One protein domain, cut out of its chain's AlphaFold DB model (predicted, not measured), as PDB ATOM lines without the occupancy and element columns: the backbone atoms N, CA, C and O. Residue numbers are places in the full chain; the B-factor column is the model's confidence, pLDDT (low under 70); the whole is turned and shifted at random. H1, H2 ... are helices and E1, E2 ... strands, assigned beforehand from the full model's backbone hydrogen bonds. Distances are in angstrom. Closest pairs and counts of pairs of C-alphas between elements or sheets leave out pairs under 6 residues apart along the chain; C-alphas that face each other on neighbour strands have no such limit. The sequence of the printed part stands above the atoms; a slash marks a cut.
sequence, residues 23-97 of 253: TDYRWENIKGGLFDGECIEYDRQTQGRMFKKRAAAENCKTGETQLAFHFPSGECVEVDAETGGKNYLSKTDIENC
ATOM      1  N   THR A  23      49.525 -32.273 -21.044       97.31
ATOM      2  CA  THR A  23      49.117 -31.333 -22.091       97.31
ATOM      3  C   THR A  23      49.654 -29.923 -21.844       97.31
ATOM      4  O   THR A  23      50.023 -29.561 -20.726       97.31
ATOM      5  N   ASP A  24      49.764 -29.152 -22.923       97.50
ATOM      6  CA  ASP A  24      50.140 -27.736 -22.939       97.50
ATOM      7  C   ASP A  24      49.287 -26.996 -23.990       97.50
ATOM      8  O   ASP A  24      48.604 -27.637 -24.797       97.50
ATOM      9  N   TYR A  25      49.320 -25.665 -23.997       97.50
ATOM     10  CA  TYR A  25      48.524 -24.826 -24.895       97.50
ATOM     11  C   TYR A  25      49.415 -23.996 -25.818       97.50
ATOM     12  O   TYR A  25      50.445 -23.460 -25.413       97.50
ATOM     13  N   ARG A  26      49.036 -23.902 -27.093       96.88
ATOM     14  CA  ARG A  26      49.724 -23.065 -28.081       96.88
ATOM     15  C   ARG A  26      48.729 -22.454 -29.048       96.88
ATOM     16  O   ARG A  26      47.855 -23.142 -29.566       96.88
ATOM     17  N   TRP A  27      48.918 -21.177 -29.338       97.38
ATOM     18  CA  TRP A  27      48.206 -20.497 -30.405       97.38
ATOM     19  C   TRP A  27      48.786 -20.882 -31.767       97.38
ATOM     20  O   TRP A  27      49.991 -20.766 -31.998       97.38
ATOM     21  N   GLU A  28      47.945 -21.376 -32.673       96.62
ATOM     22  CA  GLU A  28      48.339 -21.759 -34.031       96.62
ATOM     23  C   GLU A  28      47.482 -20.996 -35.050       96.62
ATOM     24  O   GLU A  28      46.257 -20.978 -34.948       96.62
ATOM     25  N   ASN A  29      48.107 -20.379 -36.059       93.38
ATOM     26  CA  ASN A  29      47.389 -19.762 -37.175       93.38
ATOM     27  C   ASN A  29      47.054 -20.825 -38.229       93.38
ATOM     28  O   ASN A  29      47.949 -21.323 -38.913       93.38
ATOM     29  N   ILE A  30      45.775 -21.185 -38.348       91.38
ATOM     30  CA  ILE A  30      45.358 -22.341 -39.156       91.38
ATOM     31  C   ILE A  30      45.110 -21.962 -40.622       91.38
ATOM     32  O   ILE A  30      45.334 -22.781 -41.513       91.38
ATOM     33  N   LYS A  31      44.642 -20.738 -40.895       90.62
ATOM     34  CA  LYS A  31      44.179 -20.330 -42.239       90.62
ATOM     35  C   LYS A  31      45.012 -19.217 -42.878       90.62
ATOM     36  O   LYS A  31      44.712 -18.798 -43.992       90.62
ATOM     37  N   GLY A  32      46.053 -18.742 -42.198       88.94
ATOM     38  CA  GLY A  32      46.956 -17.699 -42.687       88.94
ATOM     39  C   GLY A  32      46.406 -16.274 -42.590       88.94
ATOM     40  O   GLY A  32      47.162 -15.333 -42.823       88.94
ATOM     41  N   GLY A  33      45.133 -16.077 -42.231       90.25
ATOM     42  CA  GLY A  33      44.595 -14.754 -41.927       90.25
ATOM     43  C   GLY A  33      45.039 -14.260 -40.552       90.25
ATOM     44  O   GLY A  33      45.347 -15.044 -39.655       90.25
ATOM     45  N   LEU A  34      45.066 -12.938 -40.369       87.50
ATOM     46  CA  LEU A  34      45.545 -12.307 -39.132       87.50
ATOM     47  C   LEU A  34      44.752 -12.739 -37.885       87.50
ATOM     48  O   LEU A  34      45.318 -12.855 -36.804       87.50
ATOM     49  N   PHE A  35      43.455 -13.005 -38.052       91.19
ATOM     50  CA  PHE A  35      42.528 -13.361 -36.971       91.19
ATOM     51  C   PHE A  35      42.114 -14.840 -36.984       91.19
ATOM     52  O   PHE A  35      41.172 -15.212 -36.293       91.19
ATOM     53  N   ASP A  36      42.788 -15.681 -37.775       92.38
ATOM     54  CA  ASP A  36      42.460 -17.109 -37.924       92.38
ATOM     55  C   ASP A  36      43.261 -18.015 -36.974       92.38
ATOM     56  O   ASP A  36      43.449 -19.211 -37.228       92.38
ATOM     57  N   GLY A  37      43.778 -17.434 -35.895       93.81
ATOM     58  CA  GLY A  37      44.437 -18.187 -34.846       93.81
ATOM     59  C   GLY A  37      43.441 -18.984 -34.009       93.81
ATOM     60  O   GLY A  37      42.319 -18.545 -33.752       93.81
ATOM     61  N   GLU A  38      43.851 -20.175 -33.588       96.88
ATOM     62  CA  GLU A  38      43.105 -20.988 -32.638       96.88
ATOM     63  C   GLU A  38      44.033 -21.446 -31.513       96.88
ATOM     64  O   GLU A  38      45.203 -21.764 -31.737       96.88
ATOM     65  N   CYS A  39      43.498 -21.509 -30.294       97.56
ATOM     66  CA  CYS A  39      44.211 -22.117 -29.185       97.56
ATOM     67  C   CYS A  39      44.131 -23.639 -29.302       97.56
ATOM     68  O   CYS A  39      43.036 -24.208 -29.354       97.56
ATOM     69  N   ILE A  40      45.285 -24.295 -29.346       97.88
ATOM     70  CA  ILE A  40      45.408 -25.744 -29.461       97.88
ATOM     71  C   ILE A  40      45.981 -26.288 -28.159       97.88
ATOM     72  O   ILE A  40      47.101 -25.957 -27.778       97.88
ATOM     73  N   GLU A  41      45.217 -27.152 -27.499       98.00
ATOM     74  CA  GLU A  41      45.731 -28.048 -26.470       98.00
ATOM     75  C   GLU A  41      46.444 -29.210 -27.161       98.00
ATOM     76  O   GLU A  41      45.899 -29.827 -28.084       98.00
ATOM     77  N   TYR A  42      47.664 -29.519 -26.738       97.88
ATOM     78  CA  TYR A  42      48.469 -30.563 -27.355       97.88
ATOM     79  C   TYR A  42      49.256 -31.362 -26.320       97.88
ATOM     80  O   TYR A  42      49.645 -30.845 -25.278       97.88
ATOM     81  N   ASP A  43      49.517 -32.637 -26.618       96.75
ATOM     82  CA  ASP A  43      50.426 -33.444 -25.802       96.75
ATOM     83  C   ASP A  43      51.857 -32.896 -25.912       96.75
ATOM     84  O   ASP A  43      52.444 -32.835 -27.003       96.75
ATOM     85  N   ARG A  44      52.419 -32.505 -24.766       96.88
ATOM     86  CA  ARG A  44      53.711 -31.823 -24.679       96.88
ATOM     87  C   ARG A  44      54.865 -32.723 -25.115       96.88
ATOM     88  O   ARG A  44      55.798 -32.242 -25.761       96.88
ATOM     89  N   GLN A  45      54.807 -34.016 -24.790       95.38
ATOM     90  CA  GLN A  45      55.893 -34.964 -25.063       95.38
ATOM     91  C   GLN A  45      56.092 -35.189 -26.564       95.38
ATOM     92  O   GLN A  45      57.219 -35.236 -27.052       95.38
ATOM     93  N   THR A  46      54.995 -35.280 -27.311       95.75
ATOM     94  CA  THR A  46      54.998 -35.556 -28.751       95.75
ATOM     95  C   THR A  46      54.757 -34.318 -29.608       95.75
ATOM     96  O   THR A  46      54.647 -34.441 -30.829       95.75
ATOM     97  N   GLN A  47      54.684 -33.130 -28.995       96.38
ATOM     98  CA  GLN A  47      54.393 -31.856 -29.666       96.38
ATOM     99  C   GLN A  47      53.089 -31.910 -30.479       96.38
ATOM    100  O   GLN A  47      52.964 -31.342 -31.570       96.38
ATOM    101  N   GLY A  48      52.112 -32.632 -29.936       95.31
ATOM    102  CA  GLY A  48      50.796 -32.798 -30.522       95.31
ATOM    103  C   GLY A  48      50.692 -33.817 -31.657       95.31
ATOM    104  O   GLY A  48      49.754 -33.754 -32.446       95.31
ATOM    105  N   ARG A  49      51.636 -34.758 -31.780       95.56
ATOM    106  CA  ARG A  49      51.484 -35.879 -32.729       95.56
ATOM    107  C   ARG A  49      50.464 -36.907 -32.246       95.56
ATOM    108  O   ARG A  49      49.743 -37.459 -33.066       95.56
ATOM    109  N   MET A  50      50.412 -37.155 -30.937       95.06
ATOM    110  CA  MET A  50      49.475 -38.114 -30.338       95.06
ATOM    111  C   MET A  50      48.128 -37.482 -29.988       95.06
ATOM    112  O   MET A  50      47.091 -38.128 -30.118       95.06
ATOM    113  N   PHE A  51      48.138 -36.225 -29.548       96.06
ATOM    114  CA  PHE A  51      46.938 -35.514 -29.123       96.06
ATOM    115  C   PHE A  51      47.024 -34.036 -29.490       96.06
ATOM    116  O   PHE A  51      47.967 -33.353 -29.090       96.06
ATOM    117  N   LYS A  52      46.017 -33.552 -30.217       97.56
ATOM    118  CA  LYS A  52      45.740 -32.134 -30.452       97.56
ATOM    119  C   LYS A  52      44.239 -31.919 -30.412       97.56
ATOM    120  O   LYS A  52      43.491 -32.674 -31.034       97.56
ATOM    121  N   LYS A  53      43.804 -30.871 -29.726       97.62
ATOM    122  CA  LYS A  53      42.400 -30.484 -29.645       97.62
ATOM    123  C   LYS A  53      42.295 -28.967 -29.589       97.62
ATOM    124  O   LYS A  53      43.109 -28.305 -28.958       97.62
ATOM    125  N   ARG A  54      41.265 -28.412 -30.222       97.81
ATOM    126  CA  ARG A  54      40.919 -27.001 -30.043       97.81
ATOM    127  C   ARG A  54      40.507 -26.738 -28.589       97.81
ATOM    128  O   ARG A  54      39.676 -27.466 -28.042       97.81
ATOM    129  N   ALA A  55      41.060 -25.685 -28.008       97.19
ATOM    130  CA  ALA A  55      40.777 -25.199 -26.667       97.19
ATOM    131  C   ALA A  55      40.162 -23.788 -26.705       97.19
ATOM    132  O   ALA A  55      40.076 -23.156 -27.761       97.19
ATOM    133  N   ALA A  56      39.712 -23.309 -25.544       96.31
ATOM    134  CA  ALA A  56      39.292 -21.922 -25.369       96.31
ATOM    135  C   ALA A  56      40.500 -20.981 -25.531       96.31
ATOM    136  O   ALA A  56      41.618 -21.354 -25.170       96.31
ATOM    137  N   ALA A  57      40.295 -19.786 -26.091       94.25
ATOM    138  CA  ALA A  57      41.384 -18.855 -26.400       94.25
ATOM    139  C   ALA A  57      42.160 -18.438 -25.140       94.25
ATOM    140  O   ALA A  57      43.381 -18.302 -25.170       94.25
ATOM    141  N   GLU A  58      41.450 -18.324 -24.021       94.56
ATOM    142  CA  GLU A  58      41.949 -17.939 -22.705       94.56
ATOM    143  C   GLU A  58      43.019 -18.904 -22.181       94.56
ATOM    144  O   GLU A  58      43.908 -18.482 -21.449       94.56
ATOM    145  N   ASN A  59      42.997 -20.176 -22.591       96.50
ATOM    146  CA  ASN A  59      44.025 -21.142 -22.193       96.50
ATOM    147  C   ASN A  59      45.386 -20.862 -22.850       96.50
ATOM    148  O   ASN A  59      46.412 -21.293 -22.336       96.50
ATOM    149  N   CYS A  60      45.400 -20.142 -23.974       96.50
ATOM    150  CA  CYS A  60      46.623 -19.697 -24.638       96.50
ATOM    151  C   CYS A  60      47.068 -18.301 -24.184       96.50
ATOM    152  O   CYS A  60      48.089 -17.807 -24.654       96.50
ATOM    153  N   LYS A  61      46.324 -17.648 -23.285       95.44
ATOM    154  CA  LYS A  61      46.671 -16.327 -22.762       95.44
ATOM    155  C   LYS A  61      47.826 -16.454 -21.770       95.44
ATOM    156  O   LYS A  61      47.633 -16.816 -20.610       95.44
ATOM    157  N   THR A  62      49.039 -16.167 -22.229       89.94
ATOM    158  CA  THR A  62      50.252 -16.216 -21.404       89.94
ATOM    159  C   THR A  62      50.668 -14.816 -20.963       89.94
ATOM    160  O   THR A  62      50.917 -13.960 -21.807       89.94
ATOM    161  N   GLY A  63      50.811 -14.600 -19.654       93.75
ATOM    162  CA  GLY A  63      51.368 -13.359 -19.109       93.75
ATOM    163  C   GLY A  63      50.446 -12.142 -19.234       93.75
ATOM    164  O   GLY A  63      49.225 -12.257 -19.124       93.75
ATOM    165  N   GLU A  64      51.053 -10.966 -19.404       97.06
ATOM    166  CA  GLU A  64      50.337  -9.703 -19.573       97.06
ATOM    167  C   GLU A  64      49.805  -9.556 -21.002       97.06
ATOM    168  O   GLU A  64      50.485  -9.867 -21.987       97.06
ATOM    169  N   THR A  65      48.583  -9.044 -21.113       97.44
ATOM    170  CA  THR A  65      47.962  -8.701 -22.389       97.44
ATOM    171  C   THR A  65      47.778  -7.202 -22.519       97.44
ATOM    172  O   THR A  65      47.668  -6.473 -21.534       97.44
ATOM    173  N   GLN A  66      47.719  -6.742 -23.763       97.69
ATOM    174  CA  GLN A  66      47.402  -5.363 -24.101       97.69
ATOM    175  C   GLN A  66      46.371  -5.316 -25.225       97.69
ATOM    176  O   GLN A  66      46.243  -6.249 -26.020       97.69
ATOM    177  N   LEU A  67      45.638  -4.210 -25.290       98.00
ATOM    178  CA  LEU A  67      44.721  -3.933 -26.388       98.00
ATOM    179  C   LEU A  67      45.494  -3.312 -27.550       98.00
ATOM    180  O   LEU A  67      46.349  -2.449 -27.353       98.00
ATOM    181  N   ALA A  68      45.184  -3.749 -28.762       97.56
ATOM    182  CA  ALA A  68      45.737  -3.211 -29.990       97.56
ATOM    183  C   ALA A  68      44.630  -3.066 -31.035       97.56
ATOM    184  O   ALA A  68      43.770  -3.931 -31.187       97.56
ATOM    185  N   PHE A  69      44.672  -1.971 -31.786       97.88
ATOM    186  CA  PHE A  69      43.753  -1.732 -32.887       97.88
ATOM    187  C   PHE A  69      44.415  -2.073 -34.217       97.88
ATOM    188  O   PHE A  69      45.484  -1.560 -34.557       97.88
ATOM    189  N   HIS A  70      43.772  -2.931 -35.001       96.94
ATOM    190  CA  HIS A  70      44.256  -3.282 -36.325       96.94
ATOM    191  C   HIS A  70      43.612  -2.380 -37.386       96.94
ATOM    192  O   HIS A  70      42.539  -2.676 -37.918       96.94
ATOM    193  N   PHE A  71      44.299  -1.283 -37.719       96.00
ATOM    194  CA  PHE A  71      43.806  -0.244 -38.633       96.00
ATOM    195  C   PHE A  71      43.246  -0.761 -39.971       96.00
ATOM    196  O   PHE A  71      42.147  -0.346 -40.338       96.00
ATOM    197  N   PRO A  72      43.901  -1.680 -40.709       94.69
ATOM    198  CA  PRO A  72      43.365  -2.135 -41.993       94.69
ATOM    199  C   PRO A  72      42.001  -2.831 -41.904       94.69
ATOM    200  O   PRO A  72      41.239  -2.770 -42.863       94.69
ATOM    201  N   SER A  73      41.693  -3.501 -40.787       94.38
ATOM    202  CA  SER A  73      40.418  -4.217 -40.624       94.38
ATOM    203  C   SER A  73      39.404  -3.491 -39.745       94.38
ATOM    204  O   SER A  73      38.237  -3.865 -39.767       94.38
ATOM    205  N   GLY A  74      39.833  -2.507 -38.953       96.06
ATOM    206  CA  GLY A  74      38.959  -1.812 -38.008       96.06
ATOM    207  C   GLY A  74      38.575  -2.674 -36.810       96.06
ATOM    208  O   GLY A  74      37.492  -2.519 -36.259       96.06
ATOM    209  N   GLU A  75      39.433  -3.628 -36.446       96.94
ATOM    210  CA  GLU A  75      39.163  -4.601 -35.384       96.94
ATOM    211  C   GLU A  75      39.984  -4.251 -34.143       96.94
ATOM    212  O   GLU A  75      41.164  -3.904 -34.254       96.94
ATOM    213  N   CYS A  76      39.371  -4.386 -32.969       98.00
ATOM    214  CA  CYS A  76      40.072  -4.326 -31.694       98.00
ATOM    215  C   CYS A  76      40.465  -5.737 -31.263       98.00
ATOM    216  O   CYS A  76      39.645  -6.662 -31.295       98.00
ATOM    217  N   VAL A  77      41.719  -5.908 -30.860       97.19
ATOM    218  CA  VAL A  77      42.241  -7.192 -30.404       97.19
ATOM    219  C   VAL A  77      42.939  -7.067 -29.065       97.19
ATOM    220  O   VAL A  77      43.604  -6.078 -28.776       97.19
ATOM    221  N   GLU A  78      42.803  -8.107 -28.260       97.38
ATOM    222  CA  GLU A  78      43.672  -8.357 -27.128       97.38
ATOM    223  C   GLU A  78      44.830  -9.240 -27.600       97.38
ATOM    224  O   GLU A  78      44.608 -10.309 -28.172       97.38
ATOM    225  N   VAL A  79      46.060  -8.791 -27.372       97.19
ATOM    226  CA  VAL A  79      47.281  -9.497 -27.770       97.19
ATOM    227  C   VAL A  79      48.191  -9.720 -26.574       97.19
ATOM    228  O   VAL A  79      48.180  -8.932 -25.626       97.19
ATOM    229  N   ASP A  80      49.004 -10.775 -26.614       96.50
ATOM    230  CA  ASP A  80      50.094 -10.915 -25.650       96.50
ATOM    231  C   ASP A  80      51.092  -9.755 -25.801       96.50
ATOM    232  O   ASP A  80      51.505  -9.410 -26.914       96.50
ATOM    233  N   ALA A  81      51.456  -9.123 -24.682       96.62
ATOM    234  CA  ALA A  81      52.289  -7.922 -24.694       96.62
ATOM    235  C   ALA A  81      53.739  -8.215 -25.120       96.62
ATOM    236  O   ALA A  81      54.382  -7.371 -25.741       96.62
ATOM    237  N   GLU A  82      54.242  -9.418 -24.828       95.94
ATOM    238  CA  GLU A  82      55.627  -9.813 -25.110       95.94
ATOM    239  C   GLU A  82      55.906  -9.950 -26.613       95.94
ATOM    240  O   GLU A  82      56.939  -9.488 -27.102       95.94
ATOM    241  N   THR A  83      54.996 -10.571 -27.367       95.12
ATOM    242  CA  THR A  83      55.202 -10.854 -28.796       95.12
ATOM    243  C   THR A  83      54.317 -10.038 -29.727       95.12
ATOM    244  O   THR A  83      54.513 -10.094 -30.947       95.12
ATOM    245  N   GLY A  84      53.369  -9.272 -29.180       93.75
ATOM    246  CA  GLY A  84      52.436  -8.461 -29.954       93.75
ATOM    247  C   GLY A  84      51.427  -9.299 -30.737       93.75
ATOM    248  O   GLY A  84      51.044  -8.911 -31.841       93.75
ATOM    249  N   GLY A  85      51.020 -10.454 -30.202       93.62
ATOM    250  CA  GLY A  85      49.938 -11.262 -30.761       93.62
ATOM    251  C   GLY A  85      50.361 -12.542 -31.476       93.62
ATOM    252  O   GLY A  85      49.529 -13.176 -32.126       93.62
ATOM    253  N   LYS A  86      51.640 -12.936 -31.406       92.19
ATOM    254  CA  LYS A  86      52.093 -14.203 -32.010       92.19
ATOM    255  C   LYS A  86      51.677 -15.402 -31.166       92.19
ATOM    256  O   LYS A  86      51.382 -16.452 -31.733       92.19
ATOM    257  N   ASN A  87      51.658 -15.242 -29.843       94.81
ATOM    258  CA  ASN A  87      51.362 -16.316 -28.897       94.81
ATOM    259  C   ASN A  87      49.917 -16.290 -28.406       94.81
ATOM    260  O   ASN A  87      49.416 -17.322 -27.971       94.81
ATOM    261  N   TYR A  88      49.249 -15.142 -28.475       96.12
ATOM    262  CA  TYR A  88      47.830 -15.022 -28.178       96.12
ATOM    263  C   TYR A  88      47.258 -13.795 -28.873       96.12
ATOM    264  O   TYR A  88      47.772 -12.690 -28.717       96.12
ATOM    265  N   LEU A  89      46.166 -13.985 -29.606       96.12
ATOM    266  CA  LEU A  89      45.431 -12.900 -30.232       96.12
ATOM    267  C   LEU A  89      43.944 -13.222 -30.175       96.12
ATOM    268  O   LEU A  89      43.504 -14.213 -30.745       96.12
ATOM    269  N   SER A  90      43.152 -12.373 -29.539       95.12
ATOM    270  CA  SER A  90      41.703 -12.553 -29.480       95.12
ATOM    271  C   SER A  90      40.985 -11.282 -29.897       95.12
ATOM    272  O   SER A  90      41.359 -10.184 -29.488       95.12
ATOM    273  N   LYS A  91      39.941 -11.415 -30.720       95.88
ATOM    274  CA  LYS A  91      39.058 -10.288 -31.034       95.88
ATOM    275  C   LYS A  91      38.265  -9.898 -29.792       95.88
ATOM    276  O   LYS A  91      37.758 -10.762 -29.082       95.88
ATOM    277  N   THR A  92      38.117  -8.601 -29.575       96.56
ATOM    278  CA  THR A  92      37.324  -8.047 -28.476       96.56
ATOM    279  C   THR A  92      36.378  -6.967 -28.994       96.56
ATOM    280  O   THR A  92      36.445  -6.577 -30.161       96.56
ATOM    281  N   ASP A  93      35.479  -6.484 -28.135       97.75
ATOM    282  CA  ASP A  93      34.633  -5.339 -28.456       97.75
ATOM    283  C   ASP A  93      35.478  -4.129 -28.889       97.75
ATOM    284  O   ASP A  93      36.486  -3.794 -28.260       97.75
ATOM    285  N   ILE A  94      35.057  -3.484 -29.975       97.81
ATOM    286  CA  ILE A  94      35.711  -2.316 -30.562       97.81
ATOM    287  C   ILE A  94      35.825  -1.152 -29.573       97.81
ATOM    288  O   ILE A  94      36.811  -0.416 -29.612       97.81
ATOM    289  N   GLU A  95      34.862  -1.021 -28.656       97.94
ATOM    290  CA  GLU A  95      34.847   0.021 -27.628       97.94
ATOM    291  C   GLU A  95      36.040  -0.089 -26.672       97.94
ATOM    292  O   GLU A  95      36.458   0.917 -26.107       97.94
ATOM    293  N   ASN A  96      36.651  -1.270 -26.528       98.00
ATOM    294  CA  ASN A  96      37.840  -1.427 -25.688       98.00
ATOM    295  C   ASN A  96      39.057  -0.690 -26.270       98.00
ATOM    296  O   ASN A  96      39.915  -0.242 -25.517       98.00
ATOM    297  N   CYS A  97      39.122  -0.519 -27.594       98.38
ATOM    298  CA  CYS A  97      40.172   0.264 -28.250       98.38
ATOM    299  C   CYS A  97      39.821   1.756 -28.357       98.38
ATOM    300  O   CYS A  97      40.584   2.516 -28.948       98.38
TER     301      CYS A  97
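What this domain is: This is residues 23 to 97 of the 253 residues of an uncharacterized protein of Halobacteriovoraceae bacterium (UniProt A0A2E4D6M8). Two small three-stranded sheets follow one another along the long axis as two lobes, E1 to E3 in the first and E4 to E6 in the second, each with a short helix over it. H1, over the first sheet, lies where the lobes meet, near E6, while H2 is over the second sheet, toward the far end. The printed part has 75 residues, with six named strands and two named helices in the order E1 E2 E3 H1 E4 E5 E6 H2. The sheets run E1 - E2 - E3 and E4 - E5 - E6, both antiparallel, and the class is mostly strand. The whole is compact, with a radius of gyration of the C-alphas of 13.0 A, and elongated, spanning 40 by 25 by 18 A.

How they stand to each other: E1, residues 23 to 29, and E2, residues 37 to 43, form an antiparallel hairpin at 151 degrees; N 24 and O 42 are within hydrogen-bond range at 2.9 A. E2 forms a second hairpin with E3, residues 52 to 54, at 144 degrees, with N 41 and O 53 at 2.8 A. E1, E2 and E3 make a meander, each strand the antiparallel neighbour of the one before. H1, residues 57 to 60, is on this sheet at a height of 7.2 A and only just over E2, with 3 of its 4 C-alphas; the closest C-alphas of H1 and E2 are those of Ala 57 and Cys 39, 5.1 A apart. E4, residues 65 to 70, E5, residues 75 to 80, and E6, residues 89 to 92, make a second meander of two hairpins. E4 and E5 stand at 148 degrees, with N 68 and O 77 at 2.8 A. E5 and E6 stand at 139 degrees, with N 78 and O 90 at 2.8 A. This sheet is only just strongly twisted, with C-alphas up to 4.2 A off its best plane. H1 only grazes it; the closest C-alphas of H1 and E6 are those of Ala 57 and Ser 90, 7.0 A apart. The closest C-alphas of E2 and E6 are those of Gly 37 and Leu 89, 7.1 A apart. H2, residues 94 to 97, is on the second sheet at a height of 7.4 A and only just over E5, with 3 of its 4 C-alphas; Cys 76 and Ile 94 have the closest C-alphas of E5 and H2, 4.9 A apart. H1 and H2 are apart. Both helices are too short for an O i to N i+4 pair, and in each the one O i to N i+3 pair is within range.

Where its parts are: E1 begins at C-alpha 23 (49.117, -31.333, -22.091) and is 19.1 A long. E2 is 18.7 A, E3 7.1 A and H1 5.6 A. E4, 15.4 A long, begins at C-alpha 65 (47.962, -8.701, -22.389). E5 is 15.9 A, E6 9.6 A and H2 5.6 A, ending at C-alpha 97 (40.172, 0.264, -28.250).

The domain as a whole: The two C-alphas farthest apart are those of Met 50 and Glu 95, 40.9 A. The printed part has no cut and no long link. Mean pLDDT of the printed part is 95.7, and no printed residue is under 70.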